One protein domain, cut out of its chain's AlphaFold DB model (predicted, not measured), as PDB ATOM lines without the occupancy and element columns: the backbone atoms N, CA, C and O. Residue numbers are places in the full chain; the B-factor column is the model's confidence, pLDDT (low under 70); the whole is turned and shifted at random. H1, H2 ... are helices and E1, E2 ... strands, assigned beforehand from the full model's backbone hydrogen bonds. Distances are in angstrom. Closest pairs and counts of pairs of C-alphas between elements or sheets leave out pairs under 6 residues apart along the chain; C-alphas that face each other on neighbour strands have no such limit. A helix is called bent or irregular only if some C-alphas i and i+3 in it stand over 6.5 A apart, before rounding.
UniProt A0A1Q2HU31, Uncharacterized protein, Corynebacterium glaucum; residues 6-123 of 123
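What this domain is: This is residues 6 to 123 of the 123 residues of an uncharacterized protein of Corynebacterium glaucum (UniProt A0A1Q2HU31). A strongly twisted sheet of five strands forms a wall with helices over both faces: the short pair H1 and H2 covers one face, while the hairpin H5 and H6, together with H4, packs on the other. H3 sits beyond the sheet, packed on H4 and on the beginning of H6, and the long axis runs from H2 at one end to the link between H5 and H6 at the other. The printed part has 118 residues with six named helices and five named strands, in the order E1, H1, H2, E2, H3, H4, E3, E4, H5, H6, E5, and its class is mixed, helices and strands. The sheet's order is E2, E1, E5, E4, E3, antiparallel throughout. The whole is compact, with a radius of gyration of the C-alphas of 13.8 A, yet elongated in outline, spanning 42 by 27 by 22 A.

Where its parts are: Find C-alpha 6 at (-9.483, 69.814, 52.568); there E1 begins and runs through residues 6 to 9. Next come H1, residues 14 to 19, and H2, residues 22 to 31, which is 14.2 A long from first to last C-alpha. E2 is residues 36 to 38. H3, residues 40 to 53, spans 20.7 A and is irregular: C-alphas 41 and 44 are 7.6 A apart. H4 follows at residues 56 to 63, 10.6 A long. E3, residues 67 to 70, and E4, residues 73 to 76, come next. H5, residues 78 to 89, is 16.3 A long. Look for C-alpha 100 at (0.241, 57.747, 48.497), where H6 begins; it runs 23.0 A to residue 115. E5, residues 118 to 122, is 13.2 A long and ends at C-alpha 122, at (-9.930, 75.593, 48.697).

How they stand to each other: Start with the sheet, only just strongly twisted, with C-alphas up to 4.1 A off its best plane; E2 and E3 are its edge strands. Between E2 and E1, N 6 and O 37 are 2.8 A apart, within hydrogen-bond range; so are N 7 and O 120 between E1 and E5, at 2.8 A, and N 121 and O 74 between E5 and E4, at 2.9 A. In the hairpin E3 and E4, look at N 75 and O 67, 2.8 A apart and within range. H1 and H2 are on one face, at heights over the sheet of 9.2 A and 9.9 A. This helical hairpin only just touches, with 3 pairs of C-alphas within 8 A, the closest being those of Phe 17 and Arg 25 at 6.1 A. H4, H5 and H6 are on the opposite face. H6 runs along the strands, at 0 degrees to E1 on the local plane, at a height of 8.6 A. H5 is over none of the strands; it touches H6 at a steep tilt of 41 degrees, opposite ways, and the closest C-alphas, of Ala 85 and Tyr 109, are 5.0 A apart. H3 is not on the sheet. It touches H4 at a shallow tilt of 28 degrees, opposite ways, closest at the C-alphas of Leu 50 and Ala 59, 5.1 A. Every O i to N i+4 pair is within hydrogen-bond range in H2, H4, H5 and H6, against 1 of 2 in H1 and 8 of 10 in H3.

The domain as a whole: The two C-alphas farthest apart, those of Thr 24 and Gln 95, are 42.9 A apart. The printed part has no cut. No link is long; the one from H5 to H6, with 10 residues, is short, and the others are tight. The mean pLDDT of the printed part is 94.4, and no printed residue is under 70.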
ATOM      1  N   TYR A   6      -8.237  70.513  52.263       97.25
ATOM      2  CA  TYR A   6      -9.483  69.814  52.568       97.25
ATOM      3  C   TYR A   6      -9.892  70.112  54.005       97.25
ATOM      4  O   TYR A   6      -9.298  69.601  54.951       97.25
ATOM      5  N   ILE A   7     -10.915  70.940  54.181       97.69
ATOM      6  CA  ILE A   7     -11.374  71.415  55.485       97.69
ATOM      7  C   ILE A   7     -12.609  70.614  55.902       97.69
ATOM      8  O   ILE A   7     -13.658  70.690  55.259       97.69
ATOM      9  N   SER A   8     -12.500  69.860  56.996       97.81
ATOM     10  CA  SER A   8     -13.607  69.102  57.587       97.81
ATOM     11  C   SER A   8     -14.535  70.026  58.372       97.81
ATOM     12  O   SER A   8     -14.202  70.489  59.465       97.81
ATOM     13  N   MET A   9     -15.722  70.281  57.828       97.62
ATOM     14  CA  MET A   9     -16.714  71.170  58.420       97.62
ATOM     15  C   MET A   9     -17.858  70.380  59.066       97.62
ATOM     16  O   MET A   9     -18.531  69.616  58.373       97.62
ATOM     17  N   PRO A  10     -18.181  70.615  60.350       97.44
ATOM     18  CA  PRO A  10     -19.311  69.964  60.999       97.44
ATOM     19  C   PRO A  10     -20.630  70.180  60.251       97.44
ATOM     20  O   PRO A  10     -20.970  71.302  59.866       97.44
ATOM     21  N   ALA A  11     -21.449  69.128  60.141       96.94
ATOM     22  CA  ALA A  11     -22.764  69.207  59.490       96.94
ATOM     23  C   ALA A  11     -23.701  70.275  60.087       96.94
ATOM     24  O   ALA A  11     -24.632  70.719  59.421       96.94
ATOM     25  N   ALA A  12     -23.474  70.688  61.338       96.62
ATOM     26  CA  ALA A  12     -24.237  71.757  61.977       96.62
ATOM     27  C   ALA A  12     -23.921  73.152  61.404       96.62
ATOM     28  O   ALA A  12     -24.823  73.983  61.323       96.62
ATOM     29  N   ASP A  13     -22.672  73.398  61.000       96.44
ATOM     30  CA  ASP A  13     -22.219  74.682  60.448       96.44
ATOM     31  C   ASP A  13     -22.429  74.747  58.918       96.44
ATOM     32  O   ASP A  13     -22.690  75.813  58.353       96.44
ATOM     33  N   TYR A  14     -22.392  73.590  58.249       97.00
ATOM     34  CA  TYR A  14     -22.416  73.465  56.789       97.00
ATOM     35  C   TYR A  14     -23.588  74.173  56.070       97.00
ATOM     36  O   TYR A  14     -23.322  74.922  55.126       97.00
ATOM     37  N   PRO A  15     -24.872  74.036  56.476       97.19
ATOM     38  CA  PRO A  15     -25.982  74.676  55.764       97.19
ATOM     39  C   PRO A  15     -25.905  76.203  55.757       97.19
ATOM     40  O   PRO A  15     -26.309  76.839  54.786       97.19
ATOM     41  N   GLN A  16     -25.404  76.796  56.844       96.00
ATOM     42  CA  GLN A  16     -25.229  78.241  56.929       96.00
ATOM     43  C   GLN A  16     -24.040  78.691  56.077       96.00
ATOM     44  O   GLN A  16     -24.139  79.701  55.381       96.00
ATOM     45  N   PHE A  17     -22.946  77.931  56.095       96.31
ATOM     46  CA  PHE A  17     -21.739  78.240  55.336       96.31
ATOM     47  C   PHE A  17     -22.001  78.328  53.825       96.31
ATOM     48  O   PHE A  17     -21.723  79.351  53.199       96.31
ATOM     49  N   ILE A  18     -22.628  77.303  53.239       96.62
ATOM     50  CA  ILE A  18     -22.905  77.279  51.790       96.62
ATOM     51  C   ILE A  18     -23.932  78.336  51.355       96.62
ATOM     52  O   ILE A  18     -23.973  78.714  50.189       96.62
ATOM     53  N   ALA A  19     -24.770  78.817  52.279       95.94
ATOM     54  CA  ALA A  19     -25.769  79.850  52.012       95.94
ATOM     55  C   ALA A  19     -25.229  81.281  52.177       95.94
ATOM     56  O   ALA A  19     -25.935  82.234  51.843       95.94
ATOM     57  N   SER A  20     -24.023  81.433  52.728       96.12
ATOM     58  CA  SER A  20     -23.390  82.735  52.947       96.12
ATOM     59  C   SER A  20     -22.829  83.307  51.639       96.12
ATOM     60  O   SER A  20     -22.865  82.650  50.600       96.12
ATOM     61  N   ASP A  21     -22.352  84.547  51.649       95.00
ATOM     62  CA  ASP A  21     -21.527  85.076  50.555       95.00
ATOM     63  C   ASP A  21     -20.056  84.638  50.698       95.00
ATOM     64  O   ASP A  21     -19.663  84.072  51.719       95.00
ATOM     65  N   GLU A  22     -19.265  84.869  49.648       93.44
ATOM     66  CA  GLU A  22     -17.848  84.491  49.561       93.44
ATOM     67  C   GLU A  22     -17.001  85.103  50.690       93.44
ATOM     68  O   GLU A  22     -16.259  84.386  51.355       93.44
ATOM     69  N   GLU A  23     -17.158  86.405  50.958       93.19
ATOM     70  CA  GLU A  23     -16.413  87.118  52.011       93.19
ATOM     71  C   GLU A  23     -16.677  86.484  53.383       93.19
ATOM     72  O   GLU A  23     -15.748  86.113  54.097       93.19
ATOM     73  N   THR A  24     -17.949  86.229  53.700       93.56
ATOM     74  CA  THR A  24     -18.348  85.573  54.953       93.56
ATOM     75  C   THR A  24     -17.824  84.135  55.054       93.56
ATOM     76  O   THR A  24     -17.502  83.669  56.152       93.56
ATOM     77  N   ARG A  25     -17.755  83.399  53.936       94.38
ATOM     78  CA  ARG A  25     -17.178  82.047  53.913       94.38
ATOM     79  C   ARG A  25     -15.690  82.082  54.235       94.38
ATOM     80  O   ARG A  25     -15.265  81.324  55.101       94.38
ATOM     81  N   ILE A  26     -14.931  82.960  53.582       91.25
ATOM     82  CA  ILE A  26     -13.491  83.119  53.824       91.25
ATOM     83  C   ILE A  26     -13.243  83.468  55.292       91.25
ATOM     84  O   ILE A  26     -12.507  82.748  55.963       91.25
ATOM     85  N   ASP A  27     -13.951  84.467  55.826       91.50
ATOM     86  CA  ASP A  27     -13.847  84.849  57.239       91.50
ATOM     87  C   ASP A  27     -14.164  83.666  58.170       91.50
ATOM     88  O   ASP A  27     -13.472  83.427  59.157       91.50
ATOM     89  N   THR A  28     -15.188  82.870  57.842       92.75
ATOM     90  CA  THR A  28     -15.556  81.694  58.643       92.75
ATOM     91  C   THR A  28     -14.453  80.638  58.653       92.75
ATOM     92  O   THR A  28     -14.234  80.021  59.697       92.75
ATOM     93  N   LEU A  29     -13.791  80.393  57.519       92.19
ATOM     94  CA  LEU A  29     -12.685  79.438  57.432       92.19
ATOM     95  C   LEU A  29     -11.434  79.955  58.155       92.19
ATOM     96  O   LEU A  29     -10.766  79.169  58.817       92.19
ATOM     97  N   ASP A  30     -11.158  81.259  58.095       87.19
ATOM     98  CA  ASP A  30     -10.007  81.878  58.764       87.19
ATOM     99  C   ASP A  30     -10.181  81.964  60.294       87.19
ATOM    100  O   ASP A  30      -9.215  81.832  61.052       87.19
ATOM    101  N   GLU A  31     -11.405  82.197  60.779       87.12
ATOM    102  CA  GLU A  31     -11.695  82.337  62.213       87.12
ATOM    103  C   GLU A  31     -11.853  80.995  62.942       87.12
ATOM    104  O   GLU A  31     -11.660  80.919  64.163       87.12
ATOM    105  N   ARG A  32     -12.261  79.940  62.229       82.12
ATOM    106  CA  ARG A  32     -12.557  78.626  62.810       82.12
ATOM    107  C   ARG A  32     -11.385  77.674  62.586       82.12
ATOM    108  O   ARG A  32     -11.005  77.390  61.461       82.12
ATOM    109  N   ASP A  33     -10.896  77.085  63.672       87.81
ATOM    110  CA  ASP A  33      -9.865  76.038  63.643       87.81
ATOM    111  C   ASP A  33     -10.491  74.673  63.296       87.81
ATOM    112  O   ASP A  33     -10.605  73.776  64.139       87.81
ATOM    113  N   TYR A  34     -11.027  74.557  62.078       92.81
ATOM    114  CA  TYR A  34     -11.537  73.288  61.565       92.81
ATOM    115  C   TYR A  34     -10.371  72.346  61.229       92.81
ATOM    116  O   TYR A  34      -9.338  72.808  60.735       92.81
ATOM    117  N   PRO A  35     -10.521  71.021  61.439       94.88
ATOM    118  CA  PRO A  35      -9.533  70.063  60.964       94.88
ATOM    119  C   PRO A  35      -9.328  70.238  59.462       94.88
ATOM    120  O   PRO A  35     -10.299  70.262  58.702       94.88
ATOM    121  N   SER A  36      -8.076  70.376  59.050       94.25
ATOM    122  CA  SER A  36      -7.708  70.523  57.651       94.25
ATOM    123  C   SER A  36      -6.456  69.727  57.345       94.25
ATOM    124  O   SER A  36      -5.551  69.637  58.173       94.25
ATOM    125  N   ASP A  37      -6.433  69.168  56.145       95.12
ATOM    126  CA  ASP A  37      -5.332  68.378  55.611       95.12
ATOM    127  C   ASP A  37      -5.130  68.734  54.134       95.12
ATOM    128  O   ASP A  37      -5.995  69.335  53.491       95.12
ATOM    129  N   ASP A  38      -3.984  68.358  53.579       93.62
ATOM    130  CA  ASP A  38      -3.657  68.535  52.168       93.62
ATOM    131  C   ASP A  38      -2.951  67.289  51.616       93.62
ATOM    132  O   ASP A  38      -2.492  66.426  52.364       93.62
ATOM    133  N   ILE A  39      -2.883  67.187  50.288       91.75
ATOM    134  CA  ILE A  39      -2.118  66.143  49.579       91.75
ATOM    135  C   ILE A  39      -0.882  66.720  48.885       91.75
ATOM    136  O   ILE A  39      -0.459  66.280  47.805       91.75
ATOM    137  N   ASP A  40      -0.313  67.770  49.475       87.19
ATOM    138  CA  ASP A  40       0.727  68.595  48.893       87.19
ATOM    139  C   ASP A  40       0.363  69.031  47.446       87.19
ATOM    140  O   ASP A  40      -0.770  69.280  47.032       87.19
ATOM    141  N   LYS A  41       1.384  69.088  46.600       85.00
ATOM    142  CA  LYS A  41       1.338  69.487  45.199       85.00
ATOM    143  C   LYS A  41       0.981  68.324  44.268       85.00
ATOM    144  O   LYS A  41       1.211  68.435  43.064       85.00
ATOM    145  N   ARG A  42       0.492  67.201  44.808       88.31
ATOM    146  CA  ARG A  42       0.249  65.961  44.050       88.31
ATOM    147  C   ARG A  42      -1.143  65.905  43.419       88.31
ATOM    148  O   ARG A  42      -1.352  65.077  42.541       88.31
ATOM    149  N   TYR A  43      -2.036  66.836  43.761       88.81
ATOM    150  CA  TYR A  43      -3.447  66.832  43.355       88.81
ATOM    151  C   TYR A  43      -3.709  66.652  41.852       88.81
ATOM    152  O   TYR A  43      -4.647  65.950  41.490       88.81
ATOM    153  N   ILE A  44      -2.877  67.221  40.968       91.38
ATOM    154  CA  ILE A  44      -3.031  67.038  39.513       91.38
ATOM    155  C   ILE A  44      -2.805  65.572  39.132       91.38
ATOM    156  O   ILE A  44      -3.656  64.971  38.484       91.38
ATOM    157  N   GLY A  45      -1.685  64.989  39.570       92.12
ATOM    158  CA  GLY A  45      -1.366  63.590  39.286       92.12
ATOM    159  C   GLY A  45      -2.339  62.634  39.976       92.12
ATOM    160  O   GLY A  45      -2.761  61.649  39.383       92.12
ATOM    161  N   THR A  46      -2.770  62.960  41.196       93.69
ATOM    162  CA  THR A  46      -3.796  62.197  41.917       93.69
ATOM    163  C   THR A  46      -5.134  62.218  41.187       93.69
ATOM    164  O   THR A  46      -5.770  61.175  41.066       93.69
ATOM    165  N   HIS A  47      -5.548  63.368  40.651       94.94
ATOM    166  CA  HIS A  47      -6.750  63.465  39.830       94.94
ATOM    167  C   HIS A  47      -6.629  62.621  38.560       94.94
ATOM    168  O   HIS A  47      -7.534  61.851  38.264       94.94
ATOM    169  N   GLU A  48      -5.517  62.723  37.827       94.44
ATOM    170  CA  GLU A  48      -5.276  61.915  36.622       94.44
ATOM    171  C   GLU A  48      -5.333  60.410  36.920       94.44
ATOM    172  O   GLU A  48      -6.047  59.684  36.234       94.44
ATOM    173  N   LEU A  49      -4.680  59.953  37.993       94.25
ATOM    174  CA  LEU A  49      -4.732  58.556  38.433       94.25
ATOM    175  C   LEU A  49      -6.156  58.123  38.806       94.25
ATOM    176  O   LEU A  49      -6.618  57.068  38.376       94.25
ATOM    177  N   LEU A  50      -6.886  58.938  39.573       95.31
ATOM    178  CA  LEU A  50      -8.268  58.633  39.947       95.31
ATOM    179  C   LEU A  50      -9.195  58.568  38.728       95.31
ATOM    180  O   LEU A  50     -10.095  57.737  38.719       95.31
ATOM    181  N   VAL A  51      -8.969  59.380  37.689       96.06
ATOM    182  CA  VAL A  51      -9.717  59.306  36.418       96.06
ATOM    183  C   VAL A  51      -9.456  57.986  35.682       96.06
ATOM    184  O   VAL A  51     -10.330  57.513  34.961       96.06
ATOM    185  N   GLU A  52      -8.274  57.383  35.828       94.19
ATOM    186  CA  GLU A  52      -7.967  56.078  35.223       94.19
ATOM    187  C   GLU A  52      -8.619  54.907  35.976       94.19
ATOM    188  O   GLU A  52      -8.958  53.889  35.368       94.19
ATOM    189  N   ILE A  53      -8.793  55.048  37.293       94.38
ATOM    190  CA  ILE A  53      -9.337  54.010  38.181       94.38
ATOM    191  C   ILE A  53     -10.870  54.089  38.267       94.38
ATOM    192  O   ILE A  53     -11.549  53.065  38.363       94.38
ATOM    193  N   LEU A  54     -11.410  55.306  38.250       94.94
ATOM    194  CA  LEU A  54     -12.824  55.635  38.414       94.94
ATOM    195  C   LEU A  54     -13.353  56.325  37.147       94.94
ATOM    196  O   LEU A  54     -12.751  56.273  36.080       94.94
ATOM    197  N   ASP A  55     -14.515  56.964  37.243       95.69
ATOM    198  CA  ASP A  55     -14.967  57.918  36.236       95.69
ATOM    199  C   ASP A  55     -14.481  59.343  36.553       95.69
ATOM    200  O   ASP A  55     -14.161  59.683  37.696       95.69
ATOM    201  N   ALA A  56     -14.443  60.187  35.520       96.19
ATOM    202  CA  ALA A  56     -13.921  61.543  35.630       96.19
ATOM    203  C   ALA A  56     -14.707  62.430  36.606       96.19
ATOM    204  O   ALA A  56     -14.101  63.264  37.276       96.19
ATOM    205  N   ASP A  57     -16.024  62.239  36.718       97.06
ATOM    206  CA  ASP A  57     -16.859  63.048  37.607       97.06
ATOM    207  C   ASP A  57     -16.594  62.672  39.071       97.06
ATOM    208  O   ASP A  57     -16.444  63.546  39.924       97.06
ATOM    209  N   THR A  58     -16.459  61.377  39.368       97.75
ATOM    210  CA  THR A  58     -16.091  60.895  40.704       97.75
ATOM    211  C   THR A  58     -14.679  61.336  41.093       97.75
ATOM    212  O   THR A  58     -14.483  61.826  42.204       97.75
ATOM    213  N   ALA A  59     -13.702  61.220  40.190       97.19
ATOM    214  CA  ALA A  59     -12.335  61.681  40.438       97.19
ATOM    215  C   ALA A  59     -12.279  63.195  40.709       97.19
ATOM    216  O   ALA A  59     -11.621  63.639  41.652       97.19
ATOM    217  N   HIS A  60     -13.023  63.983  39.929       96.81
ATOM    218  CA  HIS A  60     -13.155  65.419  40.150       96.81
ATOM    219  C   HIS A  60     -13.795  65.727  41.508       96.81
ATOM    220  O   HIS A  60     -13.292  66.568  42.251       96.81
ATOM    221  N   ALA A  61     -14.864  65.008  41.859       97.75
ATOM    222  CA  ALA A  61     -15.563  65.187  43.124       97.75
ATOM    223  C   ALA A  61     -14.696  64.857  44.346       97.75
ATOM    224  O   ALA A  61     -14.880  65.487  45.379       97.75
ATOM    225  N   ILE A  62     -13.769  63.900  44.227       97.75
ATOM    226  CA  ILE A  62     -12.820  63.534  45.286       97.75
ATOM    227  C   ILE A  62     -11.757  64.623  45.471       97.75
ATOM    228  O   ILE A  62     -11.488  65.033  46.599       97.75
ATOM    229  N   VAL A  63     -11.129  65.067  44.376       96.31
ATOM    230  CA  VAL A  63      -9.951  65.951  44.449       96.31
ATOM    231  C   VAL A  63     -10.332  67.412  44.646       96.31
ATOM    232  O   VAL A  63      -9.645  68.114  45.384       96.31
ATOM    233  N   TYR A  64     -11.390  67.865  43.977       95.00
ATOM    234  CA  TYR A  64     -11.824  69.258  43.993       95.00
ATOM    235  C   TYR A  64     -13.108  69.406  44.798       95.00
ATOM    236  O   TYR A  64     -13.153  70.189  45.731       95.00
ATOM    237  N   GLY A  65     -14.132  68.618  44.493       96.62
ATOM    238  CA  GLY A  65     -15.419  68.662  45.184       96.62
ATOM    239  C   GLY A  65     -16.580  68.470  44.215       96.62
ATOM    240  O   GLY A  65     -16.444  68.672  43.009       96.62
ATOM    241  N   THR A  66     -17.736  68.043  44.723       97.25
ATOM    242  CA  THR A  66     -18.926  67.776  43.892       97.25
ATOM    243  C   THR A  66     -19.510  69.073  43.326       97.25
ATOM    244  O   THR A  66     -20.068  69.098  42.227       97.25
ATOM    245  N   HIS A  67     -19.419  70.156  44.093       96.25
ATOM    246  CA  HIS A  67     -20.096  71.412  43.811       96.25
ATOM    247  C   HIS A  67     -19.139  72.588  43.996       96.25
ATOM    248  O   HIS A  67     -18.370  72.625  44.949       96.25
ATOM    249  N   MET A  68     -19.206  73.556  43.088       95.25
ATOM    250  CA  MET A  68     -18.447  74.805  43.173       95.25
ATOM    251  C   MET A  68     -19.251  75.833  43.978       95.25
ATOM    252  O   MET A  68     -20.436  76.024  43.694       95.25
ATOM    253  N   LEU A  69     -18.617  76.473  44.962       93.19
ATOM    254  CA  LEU A  69     -19.187  77.596  45.718       93.19
ATOM    255  C   LEU A  69     -18.826  78.923  45.056       93.19
ATOM    256  O   LEU A  69     -19.721  79.685  44.702       93.19
ATOM    257  N   ASP A  70     -17.529  79.144  44.856       89.81
ATOM    258  CA  ASP A  70     -16.934  80.382  44.346       89.81
ATOM    259  C   ASP A  70     -15.726  80.050  43.450       89.81
ATOM    260  O   ASP A  70     -15.417  78.874  43.225       89.81
ATOM    261  N   ASP A  71     -15.037  81.075  42.937       84.81
ATOM    262  CA  ASP A  71     -13.769  80.877  42.231       84.81
ATOM    263  C   ASP A  71     -12.775  80.202  43.193       84.81
ATOM    264  O   ASP A  71     -12.420  80.758  44.225       84.81
ATOM    265  N   GLU A  72     -12.356  78.978  42.856       88.19
ATOM    266  CA  GLU A  72     -11.377  78.174  43.612       88.19
ATOM    267  C   GLU A  72     -11.877  77.568  44.942       88.19
ATOM    268  O   GLU A  72     -11.104  76.896  45.628       88.19
ATOM    269  N   MET A  73     -13.174  77.687  45.266       95.06
ATOM    270  CA  MET A  73     -13.788  77.024  46.425       95.06
ATOM    271  C   MET A  73     -14.861  76.016  46.009       95.06
ATOM    272  O   MET A  73     -15.814  76.331  45.293       95.06
ATOM    273  N   TYR A  74     -14.745  74.801  46.530       96.69
ATOM    274  CA  TYR A  74     -15.624  73.676  46.241       96.69
ATOM    275  C   TYR A  74     -16.093  73.010  47.531       96.69
ATOM    276  O   TYR A  74     -15.539  73.233  48.608       96.69
ATOM    277  N   HIS A  75     -17.122  72.175  47.428       97.94
ATOM    278  CA  HIS A  75     -17.627  71.434  48.568       97.94
ATOM    279  C   HIS A  75     -18.204  70.063  48.215       97.94
ATOM    280  O   HIS A  75     -18.735  69.825  47.125       97.94
ATOM    281  N   ASN A  76     -18.162  69.188  49.215       98.62
ATOM    282  CA  ASN A  76     -18.907  67.943  49.296       98.62
ATOM    283  C   ASN A  76     -19.798  68.006  50.540       98.62
ATOM    284  O   ASN A  76     -19.326  68.283  51.644       98.62
ATOM    285  N   SER A  77     -21.094  67.744  50.374       98.50
ATOM    286  CA  SER A  77     -22.005  67.610  51.516       98.50
ATOM    287  C   SER A  77     -21.634  66.401  52.390       98.50
ATOM    288  O   SER A  77     -20.938  65.508  51.907       98.50
ATOM    289  N   PRO A  78     -22.140  66.278  53.632       98.56
ATOM    290  CA  PRO A  78     -21.904  65.073  54.436       98.56
ATOM    291  C   PRO A  78     -22.350  63.773  53.737       98.56
ATOM    292  O   PRO A  78     -21.760  62.711  53.929       98.56
ATOM    293  N   GLU A  79     -23.381  63.856  52.892       98.31
ATOM    294  CA  GLU A  79     -23.877  62.740  52.080       98.31
ATOM    295  C   GLU A  79     -22.906  62.393  50.941       98.31
ATOM    296  O   GLU A  79     -22.633  61.216  50.695       98.31
ATOM    297  N   ASP A  80     -22.337  63.407  50.281       98.44
ATOM    298  CA  ASP A  80     -21.273  63.213  49.295       98.44
ATOM    299  C   ASP A  80     -20.024  62.617  49.935       98.44
ATOM    300  O   ASP A  80     -19.484  61.655  49.401       98.44
ATOM    301  N   VAL A  81     -19.589  63.146  51.082       98.69
ATOM    302  CA  VAL A  81     -18.419  62.655  51.821       98.69
ATOM    303  C   VAL A  81     -18.602  61.184  52.180       98.69
ATOM    304  O   VAL A  81     -17.702  60.392  51.928       98.69
ATOM    305  N   ALA A  82     -19.777  60.783  52.674       98.44
ATOM    306  CA  ALA A  82     -20.069  59.380  52.966       98.44
ATOM    307  C   ALA A  82     -19.947  58.480  51.725       98.44
ATOM    308  O   ALA A  82     -19.300  57.433  51.769       98.44
ATOM    309  N   ARG A  83     -20.532  58.902  50.597       98.50
ATOM    310  CA  ARG A  83     -20.463  58.160  49.330       98.50
ATOM    311  C   ARG A  83     -19.033  58.074  48.795       98.50
ATOM    312  O   ARG A  83     -18.611  57.017  48.335       98.50
ATOM    313  N   LEU A  84     -18.300  59.183  48.810       98.50
ATOM    314  CA  LEU A  84     -16.935  59.263  48.290       98.50
ATOM    315  C   LEU A  84     -15.949  58.501  49.181       98.50
ATOM    316  O   LEU A  84     -15.084  57.808  48.651       98.50
ATOM    317  N   ALA A  85     -16.133  58.531  50.503       98.38
ATOM    318  CA  ALA A  85     -15.377  57.705  51.439       98.38
ATOM    319  C   ALA A  85     -15.578  56.210  51.156       98.38
ATOM    320  O   ALA A  85     -14.606  55.460  51.127       98.38
ATOM    321  N   GLU A  86     -16.813  55.763  50.901       98.19
ATOM    322  CA  GLU A  86     -17.078  54.368  50.525       98.19
ATOM    323  C   GLU A  86     -16.381  53.991  49.209       98.19
ATOM    324  O   GLU A  86     -15.814  52.906  49.100       98.19
ATOM    325  N   ILE A  87     -16.379  54.882  48.214       98.12
ATOM    326  CA  ILE A  87     -15.678  54.649  46.942       98.12
ATOM    327  C   ILE A  87     -14.168  54.528  47.167       98.12
ATOM    328  O   ILE A  87     -13.576  53.550  46.717       98.12
ATOM    329  N   LEU A  88     -13.564  55.477  47.888       97.12
ATOM    330  CA  LEU A  88     -12.130  55.498  48.188       97.12
ATOM    331  C   LEU A  88     -11.686  54.240  48.946       97.12
ATOM    332  O   LEU A  88     -10.738  53.584  48.531       97.12
ATOM    333  N   ASN A  89     -12.436  53.824  49.970       96.06
ATOM    334  CA  ASN A  89     -12.143  52.606  50.739       96.06
ATOM    335  C   ASN A  89     -12.249  51.303  49.922       96.06
ATOM    336  O   ASN A  89     -11.763  50.263  50.363       96.06
ATOM    337  N   ASN A  90     -12.902  51.330  48.756       96.25
ATOM    338  CA  ASN A  90     -13.008  50.180  47.857       96.25
ATOM    339  C   ASN A  90     -11.907  50.150  46.780       96.25
ATOM    340  O   ASN A  90     -11.867  49.204  45.988       96.25
ATOM    341  N   ILE A  91     -11.027  51.155  46.723       94.56
ATOM    342  CA  ILE A  91      -9.885  51.169  45.806       94.56
ATOM    343  C   ILE A  91      -8.823  50.180  46.306       94.56
ATOM    344  O   ILE A  91      -8.419  50.200  47.465       94.56
ATOM    345  N   ASP A  92      -8.339  49.311  45.417       90.56
ATOM    346  CA  ASP A  92      -7.217  48.415  45.715       90.56
ATOM    347  C   ASP A  92      -5.883  49.164  45.548       90.56
ATOM    348  O   ASP A  92      -5.305  49.218  44.460       90.56
ATOM    349  N   HIS A  93      -5.410  49.782  46.634       83.69
ATOM    350  CA  HIS A  93      -4.192  50.602  46.641       83.69
ATOM    351  C   HIS A  93      -2.917  49.822  46.286       83.69
ATOM    352  O   HIS A  93      -1.960  50.432  45.803       83.69
ATOM    353  N   ASP A  94      -2.896  48.497  46.477       84.50
ATOM    354  CA  ASP A  94      -1.731  47.648  46.189       84.50
ATOM    355  C   ASP A  94      -1.480  47.491  44.676       84.50
ATOM    356  O   ASP A  94      -0.393  47.086  44.255       84.50
ATOM    357  N   GLN A  95      -2.481  47.807  43.848       83.25
ATOM    358  CA  GLN A  95      -2.411  47.733  42.385       83.25
ATOM    359  C   GLN A  95      -1.980  49.061  41.739       83.25
ATOM    360  O   GLN A  95      -1.789  49.103  40.522       83.25
ATOM    361  N   ILE A  96      -1.851  50.140  42.519       85.94
ATOM    362  CA  ILE A  96      -1.639  51.498  42.009       85.94
ATOM    363  C   ILE A  96      -0.229  51.966  42.375       85.94
ATOM    364  O   ILE A  96       0.115  52.125  43.547       85.94
ATOM    365  N   GLU A  97       0.593  52.206  41.354       81.31
ATOM    366  CA  GLU A  97       1.887  52.871  41.521       81.31
ATOM    367  C   GLU A  97       1.657  54.327  41.968       81.31
ATOM    368  O   GLU A  97       0.751  54.993  41.475       81.31
ATOM    369  N   ASP A  98       2.442  54.810  42.935       82.81
ATOM    370  CA  ASP A  98       2.332  56.167  43.499       82.81
ATOM    371  C   ASP A  98       0.978  56.513  44.167       82.81
ATOM    372  O   ASP A  98       0.545  57.666  44.199       82.81
ATOM    373  N   SER A  99       0.334  55.528  44.801       87.00
ATOM    374  CA  SER A  99      -0.978  55.667  45.462       87.00
ATOM    375  C   SER A  99      -1.005  56.478  46.767       87.00
ATOM    376  O   SER A  99      -2.068  56.587  47.380       87.00
ATOM    377  N   LEU A 100       0.117  57.074  47.194       91.25
ATOM    378  CA  LEU A 100       0.241  57.747  48.497       91.25
ATOM    379  C   LEU A 100      -0.844  58.810  48.714       91.25
ATOM    380  O   LEU A 100      -1.513  58.789  49.737       91.25
ATOM    381  N   SER A 101      -1.085  59.687  47.741       93.19
ATOM    382  CA  SER A 101      -2.109  60.729  47.903       93.19
ATOM    383  C   SER A 101      -3.537  60.226  47.776       93.19
ATOM    384  O   SER A 101      -4.450  60.847  48.306       93.19
ATOM    385  N   ILE A 102      -3.753  59.079  47.126       94.88
ATOM    386  CA  ILE A 102      -5.057  58.406  47.165       94.88
ATOM    387  C   ILE A 102      -5.282  57.820  48.565       94.88
ATOM    388  O   ILE A 102      -6.394  57.883  49.077       94.88
ATOM    389  N   PHE A 103      -4.234  57.295  49.209       94.38
ATOM    390  CA  PHE A 103      -4.289  56.849  50.603       94.38
ATOM    391  C   PHE A 103      -4.570  58.022  51.557       94.38
ATOM    392  O   PHE A 103      -5.497  57.937  52.353       94.38
ATOM    393  N   GLU A 104      -3.868  59.149  51.402       95.38
ATOM    394  CA  GLU A 104      -4.120  60.380  52.176       95.38
ATOM    395  C   GLU A 104      -5.569  60.873  52.002       95.38
ATOM    396  O   GLU A 104      -6.256  61.128  52.988       95.38
ATOM    397  N   LEU A 105      -6.086  60.928  50.767       96.88
ATOM    398  CA  LEU A 105      -7.496  61.261  50.514       96.88
ATOM    399  C   LEU A 105      -8.454  60.258  51.159       96.88
ATOM    400  O   LEU A 105      -9.506  60.648  51.659       96.88
ATOM    401  N   THR A 106      -8.111  58.971  51.152       97.12
ATOM    402  CA  THR A 106      -8.933  57.933  51.785       97.12
ATOM    403  C   THR A 106      -9.034  58.171  53.285       97.12
ATOM    404  O   THR A 106     -10.144  58.115  53.818       97.12
ATOM    405  N   ASP A 107      -7.927  58.507  53.944       97.12
ATOM    406  CA  ASP A 107      -7.911  58.859  55.365       97.12
ATOM    407  C   ASP A 107      -8.740  60.126  55.624       97.12
ATOM    408  O   ASP A 107      -9.656  60.086  56.446       97.12
ATOM    409  N   ILE A 108      -8.523  61.204  54.855       97.94
ATOM    410  CA  ILE A 108      -9.276  62.469  54.968       97.94
ATOM    411  C   ILE A 108     -10.789  62.225  54.889       97.94
ATOM    412  O   ILE A 108     -11.551  62.642  55.766       97.94
ATOM    413  N   TYR A 109     -11.241  61.529  53.842       98.44
ATOM    414  CA  TYR A 109     -12.663  61.269  53.619       98.44
ATOM    415  C   TYR A 109     -13.246  60.301  54.650       98.44
ATOM    416  O   TYR A 109     -14.388  60.481  55.075       98.44
ATOM    417  N   THR A 110     -12.487  59.292  55.081       98.19
ATOM    418  CA  THR A 110     -12.925  58.339  56.113       98.19
ATOM    419  C   THR A 110     -13.104  59.036  57.456       98.19
ATOM    420  O   THR A 110     -14.122  58.847  58.128       98.19
ATOM    421  N   ASP A 111     -12.158  59.892  57.826       98.12
ATOM    422  CA  ASP A 111     -12.189  60.652  59.065       98.12
ATOM    423  C   ASP A 111     -13.335  61.667  59.075       98.12
ATOM    424  O   ASP A 111     -14.111  61.699  60.038       98.12
ATOM    425  N   ALA A 112     -13.506  62.438  57.997       98.06
ATOM    426  CA  ALA A 112     -14.634  63.357  57.844       98.06
ATOM    427  C   ALA A 112     -15.978  62.609  57.878       98.06
ATOM    428  O   ALA A 112     -16.889  62.988  58.620       98.06
ATOM    429  N   HIS A 113     -16.085  61.483  57.164       98.31
ATOM    430  CA  HIS A 113     -17.274  60.635  57.192       98.31
ATOM    431  C   HIS A 113     -17.590  60.135  58.608       98.31
ATOM    432  O   HIS A 113     -18.746  60.187  59.032       98.31
ATOM    433  N   SER A 114     -16.579  59.703  59.369       97.94
ATOM    434  CA  SER A 114     -16.757  59.193  60.737       97.94
ATOM    435  C   SER A 114     -17.341  60.239  61.697       97.94
ATOM    436  O   SER A 114     -18.078  59.891  62.624       97.94
ATOM    437  N   ARG A 115     -17.045  61.522  61.453       97.50
ATOM    438  CA  ARG A 115     -17.581  62.668  62.200       97.50
ATOM    439  C   ARG A 115     -18.937  63.145  61.670       97.50
ATOM    440  O   ARG A 115     -19.665  63.823  62.393       97.50
ATOM    441  N   GLY A 116     -19.308  62.733  60.458       97.94
ATOM    442  CA  GLY A 116     -20.482  63.237  59.748       97.94
ATOM    443  C   GLY A 116     -20.262  64.641  59.186       97.94
ATOM    444  O   GLY A 116     -21.214  65.412  59.094       97.94
ATOM    445  N   ASP A 117     -19.018  64.977  58.855       98.62
ATOM    446  CA  ASP A 117     -18.623  66.294  58.371       98.62
ATOM    447  C   ASP A 117     -18.838  66.427  56.856       98.62
ATOM    448  O   ASP A 117     -18.837  65.451  56.103       98.62
ATOM    449  N   ALA A 118     -19.011  67.669  56.413       98.50
ATOM    450  CA  ALA A 118     -18.793  68.081  55.036       98.50
ATOM    451  C   ALA A 118     -17.293  68.311  54.793       98.50
ATOM    452  O   ALA A 118     -16.535  68.521  55.740       98.50
ATOM    453  N   ILE A 119     -16.879  68.345  53.528       98.62
ATOM    454  CA  ILE A 119     -15.533  68.786  53.144       98.62
ATOM    455  C   ILE A 119     -15.666  70.043  52.292       98.62
ATOM    456  O   ILE A 119     -16.419  70.057  51.317       98.62
ATOM    457  N   ILE A 120     -14.947  71.094  52.679       98.00
ATOM    458  CA  ILE A 120     -14.738  72.295  51.868       98.00
ATOM    459  C   ILE A 120     -13.324  72.225  51.305       98.00
ATOM    460  O   ILE A 120     -12.373  72.059  52.064       98.00
ATOM    461  N   THR A 121     -13.191  72.360  49.992       96.69
ATOM    462  CA  THR A 121     -11.894  72.370  49.316       96.69
ATOM    463  C   THR A 121     -11.598  73.776  48.829       96.69
ATOM    464  O   THR A 121     -12.397  74.356  48.093       96.69
ATOM    465  N   THR A 122     -10.442  74.310  49.202       93.50
ATOM    466  CA  THR A 122      -9.930  75.593  48.697       93.50
ATOM    467  C   THR A 122      -8.651  75.340  47.912       93.50
ATOM    468  O   THR A 122      -7.796  74.606  48.415       93.50
ATOM    469  N   LEU A 123      -8.511  75.911  46.713       87.88
ATOM    470  CA  LEU A 123      -7.314  75.759  45.871       87.88
ATOM    471  C   LEU A 123      -6.292  76.875  46.098       87.88
ATOM    472  O   LEU A 123      -6.676  78.059  46.087       87.88
TER     473      LEU A 123